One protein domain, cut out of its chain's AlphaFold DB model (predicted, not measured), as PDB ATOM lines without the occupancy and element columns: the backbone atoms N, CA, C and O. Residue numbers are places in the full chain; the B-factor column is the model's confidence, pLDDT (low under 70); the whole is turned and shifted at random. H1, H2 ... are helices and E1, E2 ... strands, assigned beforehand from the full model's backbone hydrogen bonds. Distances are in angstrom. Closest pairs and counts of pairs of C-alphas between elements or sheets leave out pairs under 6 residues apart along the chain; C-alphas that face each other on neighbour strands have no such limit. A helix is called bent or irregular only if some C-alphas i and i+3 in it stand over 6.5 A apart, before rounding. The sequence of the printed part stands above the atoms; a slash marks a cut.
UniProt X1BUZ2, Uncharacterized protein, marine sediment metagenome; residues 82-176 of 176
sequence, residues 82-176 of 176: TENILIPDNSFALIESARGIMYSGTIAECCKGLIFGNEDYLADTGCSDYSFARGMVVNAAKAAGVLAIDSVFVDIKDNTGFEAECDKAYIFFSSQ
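AT A GLANCE: This is residues 82 to 176 of the 176 residues of an uncharacterized protein of marine sediment metagenome (UniProt X1BUZ2). A small sheet of three parallel strands has two helices, H1 and H3, side by side over one face, while its other face is bare of named helices. H2 sits at the end of the sheet where the strands finish, and H4 reaches away past the E3 edge like an arm, coming back to the body only with its last residues; residues 155 to 160 stick out. The printed part has 95 residues, with four named helices and three named strands in the order E1 H1 E2 H2 H3 E3 H4; the sheet runs E1 E2 E3, and the class is mostly helix. The whole is compact, with a radius of gyration of the C-alphas of 13.0 A and spans of 37 by 30 by 20 A.

IN THESE COORDINATES: Residues 82 to 91 hold no named element. E1, residues 92 to 95, begins at C-alpha 92 (-22.121, -10.394, 48.091). H1, residues 98 to 108, is 15.6 A long and irregular, with C-alphas 102 and 105 7.7 A apart. E2 is residues 113 to 116 and H2 residues 118 to 125. H3, residues 131 to 144, is 20.2 A long. E3 is residues 147 to 149. H4, residues 159 to 173, is 20.1 A long and ends at C-alpha 173 (-16.228, -24.709, 45.402).

HOW THE PARTS SIT: E1 and E2 are parallel at 29 degrees, with N 95 and O 115 2.8 A apart, within hydrogen-bond range. E2, the inner strand, and E3 are parallel at 17 degrees, with N 149 and O 114 at 2.8 A. H1 and H3 lie on the same face, two layers of helices and sheet, at heights over the sheet of 8.7 A and 8.4 A. H3 lies over E2 and E3, along the strands, at 0 degrees to E2 on the local plane. E1, H1, E2 and E2, H2 H3, E3 are strand-helix-strand units, parallel neighbour strands joined through helices, with right-handed crossovers. H1 and H3 touch at a shallow tilt of 18 degrees, the same way; their closest C-alphas, of Gly 105 and Ala 140, are 4.4 A apart. H1 and H2 only just touch, with 3 pairs of C-alphas within 8 A, the closest those of Ala 98 and Thr 125 at 6.3 A. H3, with residues 135 to 138 alone, only just touches residues 172 to 173 of H4, with 3 such pairs, the closest Val 138 and Phe 172 at 6.8 A. H4 only grazes the sheet, with residues 169 to 173. H2 and H4 are apart. Every O i to N i+4 pair is within hydrogen-bond range in H2, H3 and H4, and 5 of 7 in H1.

THE WHOLE: The C-alphas farthest apart, of Leu 86 and Thr 160, are 38.6 A apart. The printed part has no cut and no long link. Mean pLDDT of the printed part is 88.4; residues 154 and 171 to 176 are under 70.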
ATOM      1  N   THR A  82     -26.766  -8.737  40.009       97.69
ATOM      2  CA  THR A  82     -25.599  -7.855  39.942       97.69
ATOM      3  C   THR A  82     -24.971  -7.911  38.548       97.69
ATOM      4  O   THR A  82     -24.419  -8.926  38.130       97.69
ATOM      5  N   GLU A  83     -25.037  -6.791  37.827       97.25
ATOM      6  CA  GLU A  83     -24.550  -6.663  36.441       97.25
ATOM      7  C   GLU A  83     -23.474  -5.579  36.263       97.25
ATOM      8  O   GLU A  83     -23.065  -5.286  35.139       97.25
ATOM      9  N   ASN A  84     -23.048  -4.929  37.347       95.00
ATOM     10  CA  ASN A  84     -22.032  -3.878  37.344       95.00
ATOM     11  C   ASN A  84     -21.361  -3.767  38.727       95.00
ATOM     12  O   ASN A  84     -21.765  -4.435  39.674       95.00
ATOM     13  N   ILE A  85     -20.340  -2.913  38.831       94.94
ATOM     14  CA  ILE A  85     -19.509  -2.755  40.035       94.94
ATOM     15  C   ILE A  85     -20.093  -1.810  41.101       94.94
ATOM     16  O   ILE A  85     -19.469  -1.602  42.134       94.94
ATOM     17  N   LEU A  86     -21.255  -1.189  40.865       93.44
ATOM     18  CA  LEU A  86     -21.865  -0.244  41.805       93.44
ATOM     19  C   LEU A  86     -22.637  -1.001  42.890       93.44
ATOM     20  O   LEU A  86     -23.866  -0.985  42.927       93.44
ATOM     21  N   ILE A  87     -21.894  -1.665  43.770       93.94
ATOM     22  CA  ILE A  87     -22.393  -2.381  44.944       93.94
ATOM     23  C   ILE A  87     -21.544  -2.016  46.170       93.94
ATOM     24  O   ILE A  87     -20.409  -1.573  46.010       93.94
ATOM     25  N   PRO A  88     -22.052  -2.178  47.403       93.38
ATOM     26  CA  PRO A  88     -21.247  -1.915  48.593       93.38
ATOM     27  C   PRO A  88     -20.058  -2.885  48.714       93.38
ATOM     28  O   PRO A  88     -20.265  -4.097  48.658       93.38
ATOM     29  N   ASP A  89     -18.851  -2.376  48.988       80.88
ATOM     30  CA  ASP A  89     -17.595  -3.158  49.068       80.88
ATOM     31  C   ASP A  89     -17.685  -4.405  49.967       80.88
ATOM     32  O   ASP A  89     -17.052  -5.432  49.737       80.88
ATOM     33  N   ASN A  90     -18.510  -4.330  51.012       85.75
ATOM     34  CA  ASN A  90     -18.661  -5.371  52.024       85.75
ATOM     35  C   ASN A  90     -19.903  -6.262  51.813       85.75
ATOM     36  O   ASN A  90     -20.468  -6.756  52.795       85.75
ATOM     37  N   SER A  91     -20.326  -6.458  50.562       95.62
ATOM     38  CA  SER A  91     -21.512  -7.237  50.175       95.62
ATOM     39  C   SER A  91     -21.183  -8.477  49.337       95.62
ATOM     40  O   SER A  91     -20.051  -8.653  48.905       95.62
ATOM     41  N   PHE A  92     -22.167  -9.345  49.111       97.19
ATOM     42  CA  PHE A  92     -22.121 -10.394  48.091       97.19
ATOM     43  C   PHE A  92     -22.846  -9.931  46.825       97.19
ATOM     44  O   PHE A  92     -23.828  -9.181  46.899       97.19
ATOM     45  N   ALA A  93     -22.402 -10.428  45.674       97.62
ATOM     46  CA  ALA A  93     -23.062 -10.237  44.389       97.62
ATOM     47  C   ALA A  93     -23.720 -11.544  43.932       97.62
ATOM     48  O   ALA A  93     -23.039 -12.557  43.766       97.62
ATOM     49  N   LEU A  94     -25.035 -11.525  43.721       97.25
ATOM     50  CA  LEU A  94     -25.758 -12.628  43.095       97.25
ATOM     51  C   LEU A  94     -25.690 -12.455  41.572       97.25
ATOM     52  O   LEU A  94     -26.146 -11.451  41.016       97.25
ATOM     53  N   ILE A  95     -25.047 -13.418  40.920       98.00
ATOM     54  CA  ILE A  95     -24.799 -13.462  39.484       98.00
ATOM     55  C   ILE A  95     -25.785 -14.442  38.857       98.00
ATOM     56  O   ILE A  95     -25.629 -15.658  38.970       98.00
ATOM     57  N   GLU A  96     -26.793 -13.894  38.185       96.88
ATOM     58  CA  GLU A  96     -27.956 -14.659  37.716       96.88
ATOM     59  C   GLU A  96     -28.516 -14.155  36.374       96.88
ATOM     60  O   GLU A  96     -29.680 -14.340  36.048       96.88
ATOM     61  N   SER A  97     -27.681 -13.493  35.569       97.88
ATOM     62  CA  SER A  97     -28.019 -13.076  34.202       97.88
ATOM     63  C   SER A  97     -26.830 -13.261  33.264       97.88
ATOM     64  O   SER A  97     -25.676 -13.303  33.709       97.88
ATOM     65  N   ALA A  98     -27.076 -13.321  31.952       97.81
ATOM     66  CA  ALA A  98     -26.014 -13.355  30.945       97.81
ATOM     67  C   ALA A  98     -25.029 -12.198  31.132       97.81
ATOM     68  O   ALA A  98     -23.813 -12.383  31.064       97.81
ATOM     69  N   ARG A  99     -25.547 -10.995  31.403       98.31
ATOM     70  CA  ARG A  99     -24.709  -9.816  31.620       98.31
ATOM     71  C   ARG A  99     -23.875  -9.945  32.895       98.31
ATOM     72  O   ARG A  99     -22.686  -9.636  32.854       98.31
ATOM     73  N   GLY A 100     -24.467 -10.429  33.987       98.19
ATOM     74  CA  GLY A 100     -23.747 -10.692  35.233       98.19
ATOM     75  C   GLY A 100     -22.589 -11.670  35.027       98.19
ATOM     76  O   GLY A 100     -21.480 -11.411  35.483       98.19
ATOM     77  N   ILE A 101     -22.803 -12.745  34.260       98.00
ATOM     78  CA  ILE A 101     -21.743 -13.711  33.931       98.00
ATOM     79  C   ILE A 101     -20.594 -13.046  33.171       98.00
ATOM     80  O   ILE A 101     -19.434 -13.234  33.544       98.00
ATOM     81  N   MET A 102     -20.891 -12.221  32.162       98.00
ATOM     82  CA  MET A 102     -19.858 -11.529  31.380       98.00
ATOM     83  C   MET A 102     -19.029 -10.536  32.209       98.00
ATOM     84  O   MET A 102     -17.851 -10.345  31.912       98.00
ATOM     85  N   TYR A 103     -19.610  -9.934  33.250       98.19
ATOM     86  CA  TYR A 103     -18.920  -8.987  34.139       98.19
ATOM     87  C   TYR A 103     -18.448  -9.588  35.469       98.19
ATOM     88  O   TYR A 103     -17.850  -8.874  36.278       98.19
ATOM     89  N   SER A 104     -18.664 -10.885  35.695       97.94
ATOM     90  CA  SER A 104     -18.384 -11.562  36.970       97.94
ATOM     91  C   SER A 104     -16.954 -11.347  37.470       97.94
ATOM     92  O   SER A 104     -16.768 -11.076  38.652       97.94
ATOM     93  N   GLY A 105     -15.958 -11.363  36.576       97.69
ATOM     94  CA  GLY A 105     -14.559 -11.083  36.918       97.69
ATOM     95  C   GLY A 105     -14.356  -9.700  37.540       97.69
ATOM     96  O   GLY A 105     -13.766  -9.586  38.604       97.69
ATOM     97  N   THR A 106     -14.901  -8.646  36.925       97.62
ATOM     98  CA  THR A 106     -14.798  -7.280  37.470       97.62
ATOM     99  C   THR A 106     -15.647  -7.067  38.718       97.62
ATOM    100  O   THR A 106     -15.261  -6.301  39.589       97.62
ATOM    101  N   ILE A 107     -16.798  -7.736  38.819       97.88
ATOM    102  CA  ILE A 107     -17.675  -7.641  39.993       97.88
ATOM    103  C   ILE A 107     -17.014  -8.303  41.212       97.88
ATOM    104  O   ILE A 107     -17.132  -7.789  42.324       97.88
ATOM    105  N   ALA A 108     -16.287  -9.408  41.008       97.19
ATOM    106  CA  ALA A 108     -15.584 -10.123  42.072       97.19
ATOM    107  C   ALA A 108     -14.572  -9.238  42.817       97.19
ATOM    108  O   ALA A 108     -14.440  -9.360  44.028       97.19
ATOM    109  N   GLU A 109     -13.925  -8.304  42.116       95.75
ATOM    110  CA  GLU A 109     -12.956  -7.353  42.686       95.75
ATOM    111  C   GLU A 109     -13.595  -6.302  43.617       95.75
ATOM    112  O   GLU A 109     -12.889  -5.562  44.299       95.75
ATOM    113  N   CYS A 110     -14.929  -6.192  43.637       95.25
ATOM    114  CA  CYS A 110     -15.667  -5.156  44.370       95.25
ATOM    115  C   CYS A 110     -16.584  -5.717  45.470       95.25
ATOM    116  O   CYS A 110     -17.445  -4.999  45.977       95.25
ATOM    117  N   CYS A 111     -16.464  -7.001  45.819       95.62
ATOM    118  CA  CYS A 111     -17.357  -7.643  46.783       95.62
ATOM    119  C   CYS A 111     -16.645  -8.699  47.639       95.62
ATOM    120  O   CYS A 111     -15.503  -9.070  47.394       95.62
ATOM    121  N   LYS A 112     -17.334  -9.215  48.661       94.25
ATOM    122  CA  LYS A 112     -16.852 -10.313  49.520       94.25
ATOM    123  C   LYS A 112     -16.971 -11.687  48.879       94.25
ATOM    124  O   LYS A 112     -16.405 -12.659  49.387       94.25
ATOM    125  N   GLY A 113     -17.762 -11.790  47.822       94.94
ATOM    126  CA  GLY A 113     -17.986 -13.046  47.147       94.94
ATOM    127  C   GLY A 113     -19.113 -13.001  46.138       94.94
ATOM    128  O   GLY A 113     -19.984 -12.128  46.166       94.94
ATOM    129  N   LEU A 114     -19.092 -14.003  45.272       96.81
ATOM    130  CA  LEU A 114     -20.095 -14.223  44.250       96.81
ATOM    131  C   LEU A 114     -20.995 -15.391  44.640       96.81
ATOM    132  O   LEU A 114     -20.524 -16.409  45.151       96.81
ATOM    133  N   ILE A 115     -22.282 -15.246  44.355       95.88
ATOM    134  CA  ILE A 115     -23.282 -16.306  44.461       95.88
ATOM    135  C   ILE A 115     -23.812 -16.568  43.054       95.88
ATOM    136  O   ILE A 115     -24.141 -15.617  42.350       95.88
ATOM    137  N   PHE A 116     -23.880 -17.822  42.617       96.00
ATOM    138  CA  PHE A 116     -24.496 -18.156  41.330       96.00
ATOM    139  C   PHE A 116     -26.002 -18.396  41.505       96.00
ATOM    140  O   PHE A 116     -26.375 -19.221  42.331       96.00
ATOM    141  N   GLY A 117     -26.852 -17.705  40.742       94.75
ATOM    142  CA  GLY A 117     -28.305 -17.925  40.716       94.75
ATOM    143  C   GLY A 117     -28.722 -18.663  39.444       94.75
ATOM    144  O   GLY A 117     -28.817 -18.064  38.374       94.75
ATOM    145  N   ASN A 118     -28.931 -19.980  39.536       91.81
ATOM    146  CA  ASN A 118     -29.151 -20.828  38.357       91.81
ATOM    147  C   ASN A 118     -30.530 -20.627  37.701       91.81
ATOM    148  O   ASN A 118     -30.604 -20.604  36.476       91.81
ATOM    149  N   GLU A 119     -31.603 -20.487  38.484       91.12
ATOM    150  CA  GLU A 119     -32.976 -20.399  37.959       91.12
ATOM    151  C   GLU A 119     -33.188 -19.122  37.138       91.12
ATOM    152  O   GLU A 119     -33.606 -19.191  35.980       91.12
ATOM    153  N   ASP A 120     -32.813 -17.965  37.689       93.81
ATOM    154  CA  ASP A 120     -32.932 -16.685  36.990       93.81
ATOM    155  C   ASP A 120     -31.970 -16.589  35.802       93.81
ATOM    156  O   ASP A 120     -32.340 -16.060  34.752       93.81
ATOM    157  N   TYR A 121     -30.785 -17.206  35.892       95.88
ATOM    158  CA  TYR A 121     -29.882 -17.313  34.748       95.88
ATOM    159  C   TYR A 121     -30.496 -18.133  33.604       95.88
ATOM    160  O   TYR A 121     -30.412 -17.745  32.434       95.88
ATOM    161  N   LEU A 122     -31.122 -19.273  33.912       94.25
ATOM    162  CA  LEU A 122     -31.799 -20.100  32.911       94.25
ATOM    163  C   LEU A 122     -32.987 -19.354  32.294       94.25
ATOM    164  O   LEU A 122     -33.165 -19.404  31.076       94.25
ATOM    165  N   ALA A 123     -33.749 -18.614  33.100       94.81
ATOM    166  CA  ALA A 123     -34.846 -17.781  32.620       94.81
ATOM    167  C   ALA A 123     -34.366 -16.625  31.718       94.81
ATOM    168  O   ALA A 123     -34.992 -16.356  30.693       94.81
ATOM    169  N   ASP A 124     -33.254 -15.968  32.061       97.12
ATOM    170  CA  ASP A 124     -32.664 -14.860  31.294       97.12
ATOM    171  C   ASP A 124     -32.075 -15.327  29.953       97.12
ATOM    172  O   ASP A 124     -32.224 -14.659  28.929       97.12
ATOM    173  N   THR A 125     -31.420 -16.489  29.944       96.19
ATOM    174  CA  THR A 125     -30.663 -16.974  28.778       96.19
ATOM    175  C   THR A 125     -31.417 -17.956  27.890       96.19
ATOM    176  O   THR A 125     -31.044 -18.137  26.729       96.19
ATOM    177  N   GLY A 126     -32.433 -18.642  28.420       94.81
ATOM    178  CA  GLY A 126     -33.126 -19.740  27.741       94.81
ATOM    179  C   GLY A 126     -32.247 -20.969  27.471       94.81
ATOM    180  O   GLY A 126     -32.634 -21.846  26.698       94.81
ATOM    181  N   CYS A 127     -31.050 -21.032  28.062       90.88
ATOM    182  CA  CYS A 127     -30.151 -22.176  27.947       90.88
ATOM    183  C   CYS A 127     -30.664 -23.354  28.788       90.88
ATOM    184  O   CYS A 127     -31.452 -23.171  29.706       90.88
ATOM    185  N   SER A 128     -30.204 -24.572  28.494       88.38
ATOM    186  CA  SER A 128     -30.513 -25.771  29.292       88.38
ATOM    187  C   SER A 128     -29.324 -26.283  30.111       88.38
ATOM    188  O   SER A 128     -29.486 -27.173  30.938       88.38
ATOM    189  N   ASP A 129     -28.125 -25.758  29.854       88.88
ATOM    190  CA  ASP A 129     -26.889 -26.079  30.565       88.88
ATOM    191  C   ASP A 129     -26.239 -24.777  31.041       88.88
ATOM    192  O   ASP A 129     -26.060 -23.833  30.270       88.88
ATOM    193  N   TYR A 130     -25.894 -24.736  32.323       91.94
ATOM    194  CA  TYR A 130     -25.272 -23.594  32.985       91.94
ATOM    195  C   TYR A 130     -23.843 -23.893  33.465       91.94
ATOM    196  O   TYR A 130     -23.267 -23.095  34.204       91.94
ATOM    197  N   SER A 131     -23.231 -25.002  33.037       91.56
ATOM    198  CA  SER A 131     -21.880 -25.410  33.453       91.56
ATOM    199  C   SER A 131     -20.825 -24.337  33.169       91.56
ATOM    200  O   SER A 131     -19.971 -24.067  34.013       91.56
ATOM    201  N   PHE A 132     -20.918 -23.671  32.012       93.75
ATOM    202  CA  PHE A 132     -20.056 -22.533  31.686       93.75
ATOM    203  C   PHE A 132     -20.250 -21.373  32.671       93.75
ATOM    204  O   PHE A 132     -19.278 -20.872  33.229       93.75
ATOM    205  N   ALA A 133     -21.500 -20.971  32.915       95.50
ATOM    206  CA  ALA A 133     -21.832 -19.863  33.807       95.50
ATOM    207  C   ALA A 133     -21.363 -20.130  35.246       95.50
ATOM    208  O   ALA A 133     -20.660 -19.309  35.836       95.50
ATOM    209  N   ARG A 134     -21.654 -21.325  35.772       93.75
ATOM    210  CA  ARG A 134     -21.206 -21.778  37.097       93.75
ATOM    211  C   ARG A 134     -19.679 -21.771  37.205       93.75
ATOM    212  O   ARG A 134     -19.131 -21.219  38.154       93.75
ATOM    213  N   GLY A 135     -18.981 -22.309  36.200       94.56
ATOM    214  CA  GLY A 135     -17.516 -22.298  36.148       94.56
ATOM    215  C   GLY A 135     -16.916 -20.888  36.068       94.56
ATOM    216  O   GLY A 135     -15.888 -20.623  36.688       94.56
ATOM    217  N   MET A 136     -17.559 -19.962  35.352       96.12
ATOM    218  CA  MET A 136     -17.125 -18.563  35.281       96.12
ATOM    219  C   MET A 136     -17.217 -17.859  36.636       96.12
ATOM    220  O   MET A 136     -16.264 -17.185  37.017       96.12
ATOM    221  N   VAL A 137     -18.301 -18.066  37.392       96.88
ATOM    222  CA  VAL A 137     -18.449 -17.509  38.749       96.88
ATOM    223  C   VAL A 137     -17.341 -18.011  39.678       96.88
ATOM    224  O   VAL A 137     -16.720 -17.214  40.383       96.88
ATOM    225  N   VAL A 138     -17.035 -19.310  39.635       95.25
ATOM    226  CA  VAL A 138     -15.953 -19.918  40.429       95.25
ATOM    227  C   VAL A 138     -14.595 -19.315  40.071       95.25
ATOM    228  O   VAL A 138     -13.851 -18.900  40.959       95.25
ATOM    229  N   ASN A 139     -14.275 -19.236  38.776       96.31
ATOM    230  CA  ASN A 139     -13.006 -18.680  38.309       96.31
ATOM    231  C   ASN A 139     -12.863 -17.198  38.674       96.31
ATOM    232  O   ASN A 139     -11.802 -16.795  39.142       96.31
ATOM    233  N   ALA A 140     -13.922 -16.403  38.500       97.62
ATOM    234  CA  ALA A 140     -13.941 -14.989  38.860       97.62
ATOM    235  C   ALA A 140     -13.688 -14.785  40.359       97.62
ATOM    236  O   ALA A 140     -12.785 -14.044  40.742       97.62
ATOM    237  N   ALA A 141     -14.427 -15.505  41.207       96.31
ATOM    238  CA  ALA A 141     -14.258 -15.420  42.651       96.31
ATOM    239  C   ALA A 141     -12.858 -15.873  43.099       96.31
ATOM    240  O   ALA A 141     -12.225 -15.210  43.919       96.31
ATOM    241  N   LYS A 142     -12.326 -16.964  42.526       95.38
ATOM    242  CA  LYS A 142     -10.975 -17.447  42.850       95.38
ATOM    243  C   LYS A 142      -9.890 -16.465  42.407       95.38
ATOM    244  O   LYS A 142      -8.933 -16.275  43.151       95.38
ATOM    245  N   ALA A 143     -10.036 -15.851  41.233       97.12
ATOM    246  CA  ALA A 143      -9.089 -14.866  40.715       97.12
ATOM    247  C   ALA A 143      -9.002 -13.619  41.611       97.12
ATOM    248  O   ALA A 143      -7.895 -13.170  41.896       97.12
ATOM    249  N   ALA A 144     -10.141 -13.138  42.117       96.19
ATOM    250  CA  ALA A 144     -10.208 -12.009  43.049       96.19
ATOM    251  C   ALA A 144      -9.903 -12.395  44.516       96.19
ATOM    252  O   ALA A 144      -9.796 -11.532  45.384       96.19
ATOM    253  N   GLY A 145      -9.766 -13.690  44.827       94.88
ATOM    254  CA  GLY A 145      -9.521 -14.170  46.192       94.88
ATOM    255  C   GLY A 145     -10.729 -14.045  47.130       94.88
ATOM    256  O   GLY A 145     -10.551 -13.906  48.340       94.88
ATOM    257  N   VAL A 146     -11.948 -14.096  46.586       94.69
ATOM    258  CA  VAL A 146     -13.210 -13.918  47.322       94.69
ATOM    259  C   VAL A 146     -14.017 -15.218  47.412       94.69
ATOM    260  O   VAL A 146     -13.724 -16.221  46.750       94.69
ATOM    261  N   LEU A 147     -15.053 -15.224  48.257       92.62
ATOM    262  CA  LEU A 147     -15.909 -16.398  48.421       92.62
ATOM    263  C   LEU A 147     -16.690 -16.687  47.139       92.62
ATOM    264  O   LEU A 147     -17.188 -15.787  46.467       92.62
ATOM    265  N   ALA A 148     -16.837 -17.966  46.836       93.12
ATOM    266  CA  ALA A 148     -17.694 -18.449  45.774       93.12
ATOM    267  C   ALA A 148     -18.773 -19.311  46.442       93.12
ATOM    268  O   ALA A 148     -18.449 -20.196  47.238       93.12
ATOM    269  N   ILE A 149     -20.045 -19.018  46.182       90.50
ATOM    270  CA  ILE A 149     -21.186 -19.741  46.751       90.50
ATOM    271  C   ILE A 149     -22.059 -20.234  45.604       90.50
ATOM    272  O   ILE A 149     -22.351 -19.506  44.655       90.50
ATOM    273  N   ASP A 150     -22.445 -21.496  45.698       84.38
ATOM    274  CA  ASP A 150     -23.280 -22.139  44.699       84.38
ATOM    275  C   ASP A 150     -24.775 -21.846  44.906       84.38
ATOM    276  O   ASP A 150     -25.172 -21.268  45.920       84.38
ATOM    277  N   SER A 151     -25.591 -22.221  43.923       76.25
ATOM    278  CA  SER A 151     -27.004 -21.847  43.879       76.25
ATOM    279  C   SER A 151     -27.878 -22.540  44.928       76.25
ATOM    280  O   SER A 151     -27.501 -23.510  45.587       76.25
ATOM    281  N   VAL A 152     -29.100 -22.027  45.055       79.06
ATOM    282  CA  VAL A 152     -30.178 -22.626  45.838       79.06
ATOM    283  C   VAL A 152     -30.647 -23.916  45.169       79.06
ATOM    284  O   VAL A 152     -30.903 -23.952  43.969       79.06
ATOM    285  N   PHE A 153     -30.845 -24.960  45.971       75.69
ATOM    286  CA  PHE A 153     -31.604 -26.132  45.554       75.69
ATOM    287  C   PHE A 153     -33.054 -25.997  46.027       75.69
ATOM    288  O   PHE A 153     -33.322 -25.920  47.227       75.69
ATOM    289  N   VAL A 154     -33.989 -25.918  45.079       67.75
ATOM    290  CA  VAL A 154     -35.384 -25.532  45.351       67.75
ATOM    291  C   VAL A 154     -36.290 -26.700  45.752       67.75
ATOM    292  O   VAL A 154     -37.288 -26.482  46.445       67.75
ATOM    293  N   ASP A 155     -35.968 -27.937  45.358       71.12
ATOM    294  CA  ASP A 155     -36.806 -29.099  45.672       71.12
ATOM    295  C   ASP A 155     -36.496 -29.666  47.061       71.12
ATOM    296  O   ASP A 155     -35.753 -30.625  47.240       71.12
ATOM    297  N   ILE A 156     -37.139 -29.098  48.078       72.38
ATOM    298  CA  ILE A 156     -36.977 -29.521  49.476       72.38
ATOM    299  C   ILE A 156     -37.389 -30.978  49.764       72.38
ATOM    300  O   ILE A 156     -37.211 -31.438  50.892       72.38
ATOM    301  N   LYS A 157     -38.018 -31.685  48.814       74.38
ATOM    302  CA  LYS A 157     -38.420 -33.092  48.972       74.38
ATOM    303  C   LYS A 157     -37.446 -34.059  48.306       74.38
ATOM    304  O   LYS A 157     -37.478 -35.244  48.643       74.38
ATOM    305  N   ASP A 158     -36.607 -33.585  47.392       78.81
ATOM    306  CA  ASP A 158     -35.643 -34.412  46.677       78.81
ATOM    307  C   ASP A 158     -34.268 -34.397  47.354       78.81
ATOM    308  O   ASP A 158     -33.337 -33.707  46.942       78.81
ATOM    309  N   ASN A 159     -34.123 -35.217  48.394       77.94
ATOM    310  CA  ASN A 159     -32.836 -35.373  49.073       77.94
ATOM    311  C   ASN A 159     -31.743 -35.945  48.153       77.94
ATOM    312  O   ASN A 159     -30.574 -35.625  48.340       77.94
ATOM    313  N   THR A 160     -32.101 -36.777  47.164       78.75
ATOM    314  CA  THR A 160     -31.105 -37.411  46.279       78.75
ATOM    315  C   THR A 160     -30.567 -36.401  45.268       78.75
ATOM    316  O   THR A 160     -29.360 -36.330  45.042       78.75
ATOM    317  N   GLY A 161     -31.451 -35.585  44.687       73.12
ATOM    318  CA  GLY A 161     -31.066 -34.454  43.847       73.12
ATOM    319  C   GLY A 161     -30.267 -33.408  44.620       73.12
ATOM    320  O   GLY A 161     -29.262 -32.923  44.102       73.12
ATOM    321  N   PHE A 162     -30.643 -33.129  45.876       79.00
ATOM    322  CA  PHE A 162     -29.895 -32.222  46.750       79.00
ATOM    323  C   PHE A 162     -28.459 -32.708  46.984       79.00
ATOM    324  O   PHE A 162     -27.519 -31.948  46.770       79.00
ATOM    325  N   GLU A 163     -28.276 -33.980  47.361       79.69
ATOM    326  CA  GLU A 163     -26.947 -34.579  47.557       79.69
ATOM    327  C   GLU A 163     -26.102 -34.519  46.276       79.69
ATOM    328  O   GLU A 163     -24.952 -34.082  46.316       79.69
ATOM    329  N   ALA A 164     -26.681 -34.864  45.121       77.62
ATOM    330  CA  ALA A 164     -25.976 -34.811  43.841       77.62
ATOM    331  C   ALA A 164     -25.544 -33.384  43.448       77.62
ATOM    332  O   ALA A 164     -24.467 -33.201  42.871       77.62
ATOM    333  N   GLU A 165     -26.357 -32.364  43.744       77.94
ATOM    334  CA  GLU A 165     -25.969 -30.966  43.531       77.94
ATOM    335  C   GLU A 165     -24.914 -30.493  44.531       77.94
ATOM    336  O   GLU A 165     -23.978 -29.804  44.120       77.94
ATOM    337  N   CYS A 166     -24.981 -30.921  45.796       79.56
ATOM    338  CA  CYS A 166     -23.922 -30.670  46.774       79.56
ATOM    339  C   CYS A 166     -22.582 -31.282  46.347       79.56
ATOM    340  O   CYS A 166     -21.556 -30.614  46.462       79.56
ATOM    341  N   ASP A 167     -22.571 -32.502  45.806       78.81
ATOM    342  CA  ASP A 167     -21.349 -33.146  45.309       78.81
ATOM    343  C   ASP A 167     -20.756 -32.392  44.111       78.81
ATOM    344  O   ASP A 167     -19.549 -32.135  44.055       78.81
ATOM    345  N   LYS A 168     -21.605 -31.958  43.170       73.00
ATOM    346  CA  LYS A 168     -21.179 -31.083  42.067       73.00
ATOM    347  C   LYS A 168     -20.622 -29.766  42.602       73.00
ATOM    348  O   LYS A 168     -19.558 -29.338  42.164       73.00
ATOM    349  N   ALA A 169     -21.298 -29.146  43.568       73.19
ATOM    350  CA  ALA A 169     -20.858 -27.900  44.183       73.19
ATOM    351  C   ALA A 169     -19.501 -28.089  44.855       73.19
ATOM    352  O   ALA A 169     -18.594 -27.288  44.663       73.19
ATOM    353  N   TYR A 170     -19.311 -29.189  45.580       71.00
ATOM    354  CA  TYR A 170     -18.046 -29.503  46.220       71.00
ATOM    355  C   TYR A 170     -16.900 -29.549  45.203       71.00
ATOM    356  O   TYR A 170     -15.858 -28.942  45.439       71.00
ATOM    357  N   ILE A 171     -17.090 -30.163  44.033       66.19
ATOM    358  CA  ILE A 171     -16.063 -30.197  42.974       66.19
ATOM    359  C   ILE A 171     -15.648 -28.783  42.532       66.19
ATOM    360  O   ILE A 171     -14.466 -28.529  42.303       66.19
ATOM    361  N   PHE A 172     -16.600 -27.855  42.445       58.84
ATOM    362  CA  PHE A 172     -16.357 -26.487  41.987       58.84
ATOM    363  C   PHE A 172     -15.871 -25.535  43.097       58.84
ATOM    364  O   PHE A 172     -15.060 -24.652  42.832       58.84
ATOM    365  N   PHE A 173     -16.327 -25.715  44.338       64.25
ATOM    366  CA  PHE A 173     -16.228 -24.709  45.402       64.25
ATOM    367  C   PHE A 173     -15.378 -25.142  46.617       64.25
ATOM    368  O   PHE A 173     -15.086 -24.311  47.473       64.25
ATOM    369  N   SER A 174     -14.926 -26.403  46.707       55.94
ATOM    370  CA  SER A 174     -14.159 -26.916  47.868       55.94
ATOM    371  C   SER A 174     -12.655 -26.625  47.862       55.94
ATOM    372  O   SER A 174     -11.976 -26.899  48.849       55.94
ATOM    373  N   SER A 175     -12.114 -26.055  46.783       45.56
ATOM    374  CA  SER A 175     -10.682 -25.731  46.669       45.56
ATOM    375  C   SER A 175     -10.312 -24.341  47.216       45.56
ATOM    376  O   SER A 175      -9.292 -23.766  46.815       45.56
ATOM    377  N   GLN A 176     -11.149 -23.765  48.086       47.50
ATOM    378  CA  GLN A 176     -10.896 -22.474  48.738       47.50
ATOM    379  C   GLN A 176     -10.013 -22.611  49.974       47.50
ATOM    380  O   GLN A 176     -10.362 -23.400  50.878       47.50
TER     381      GLN A 176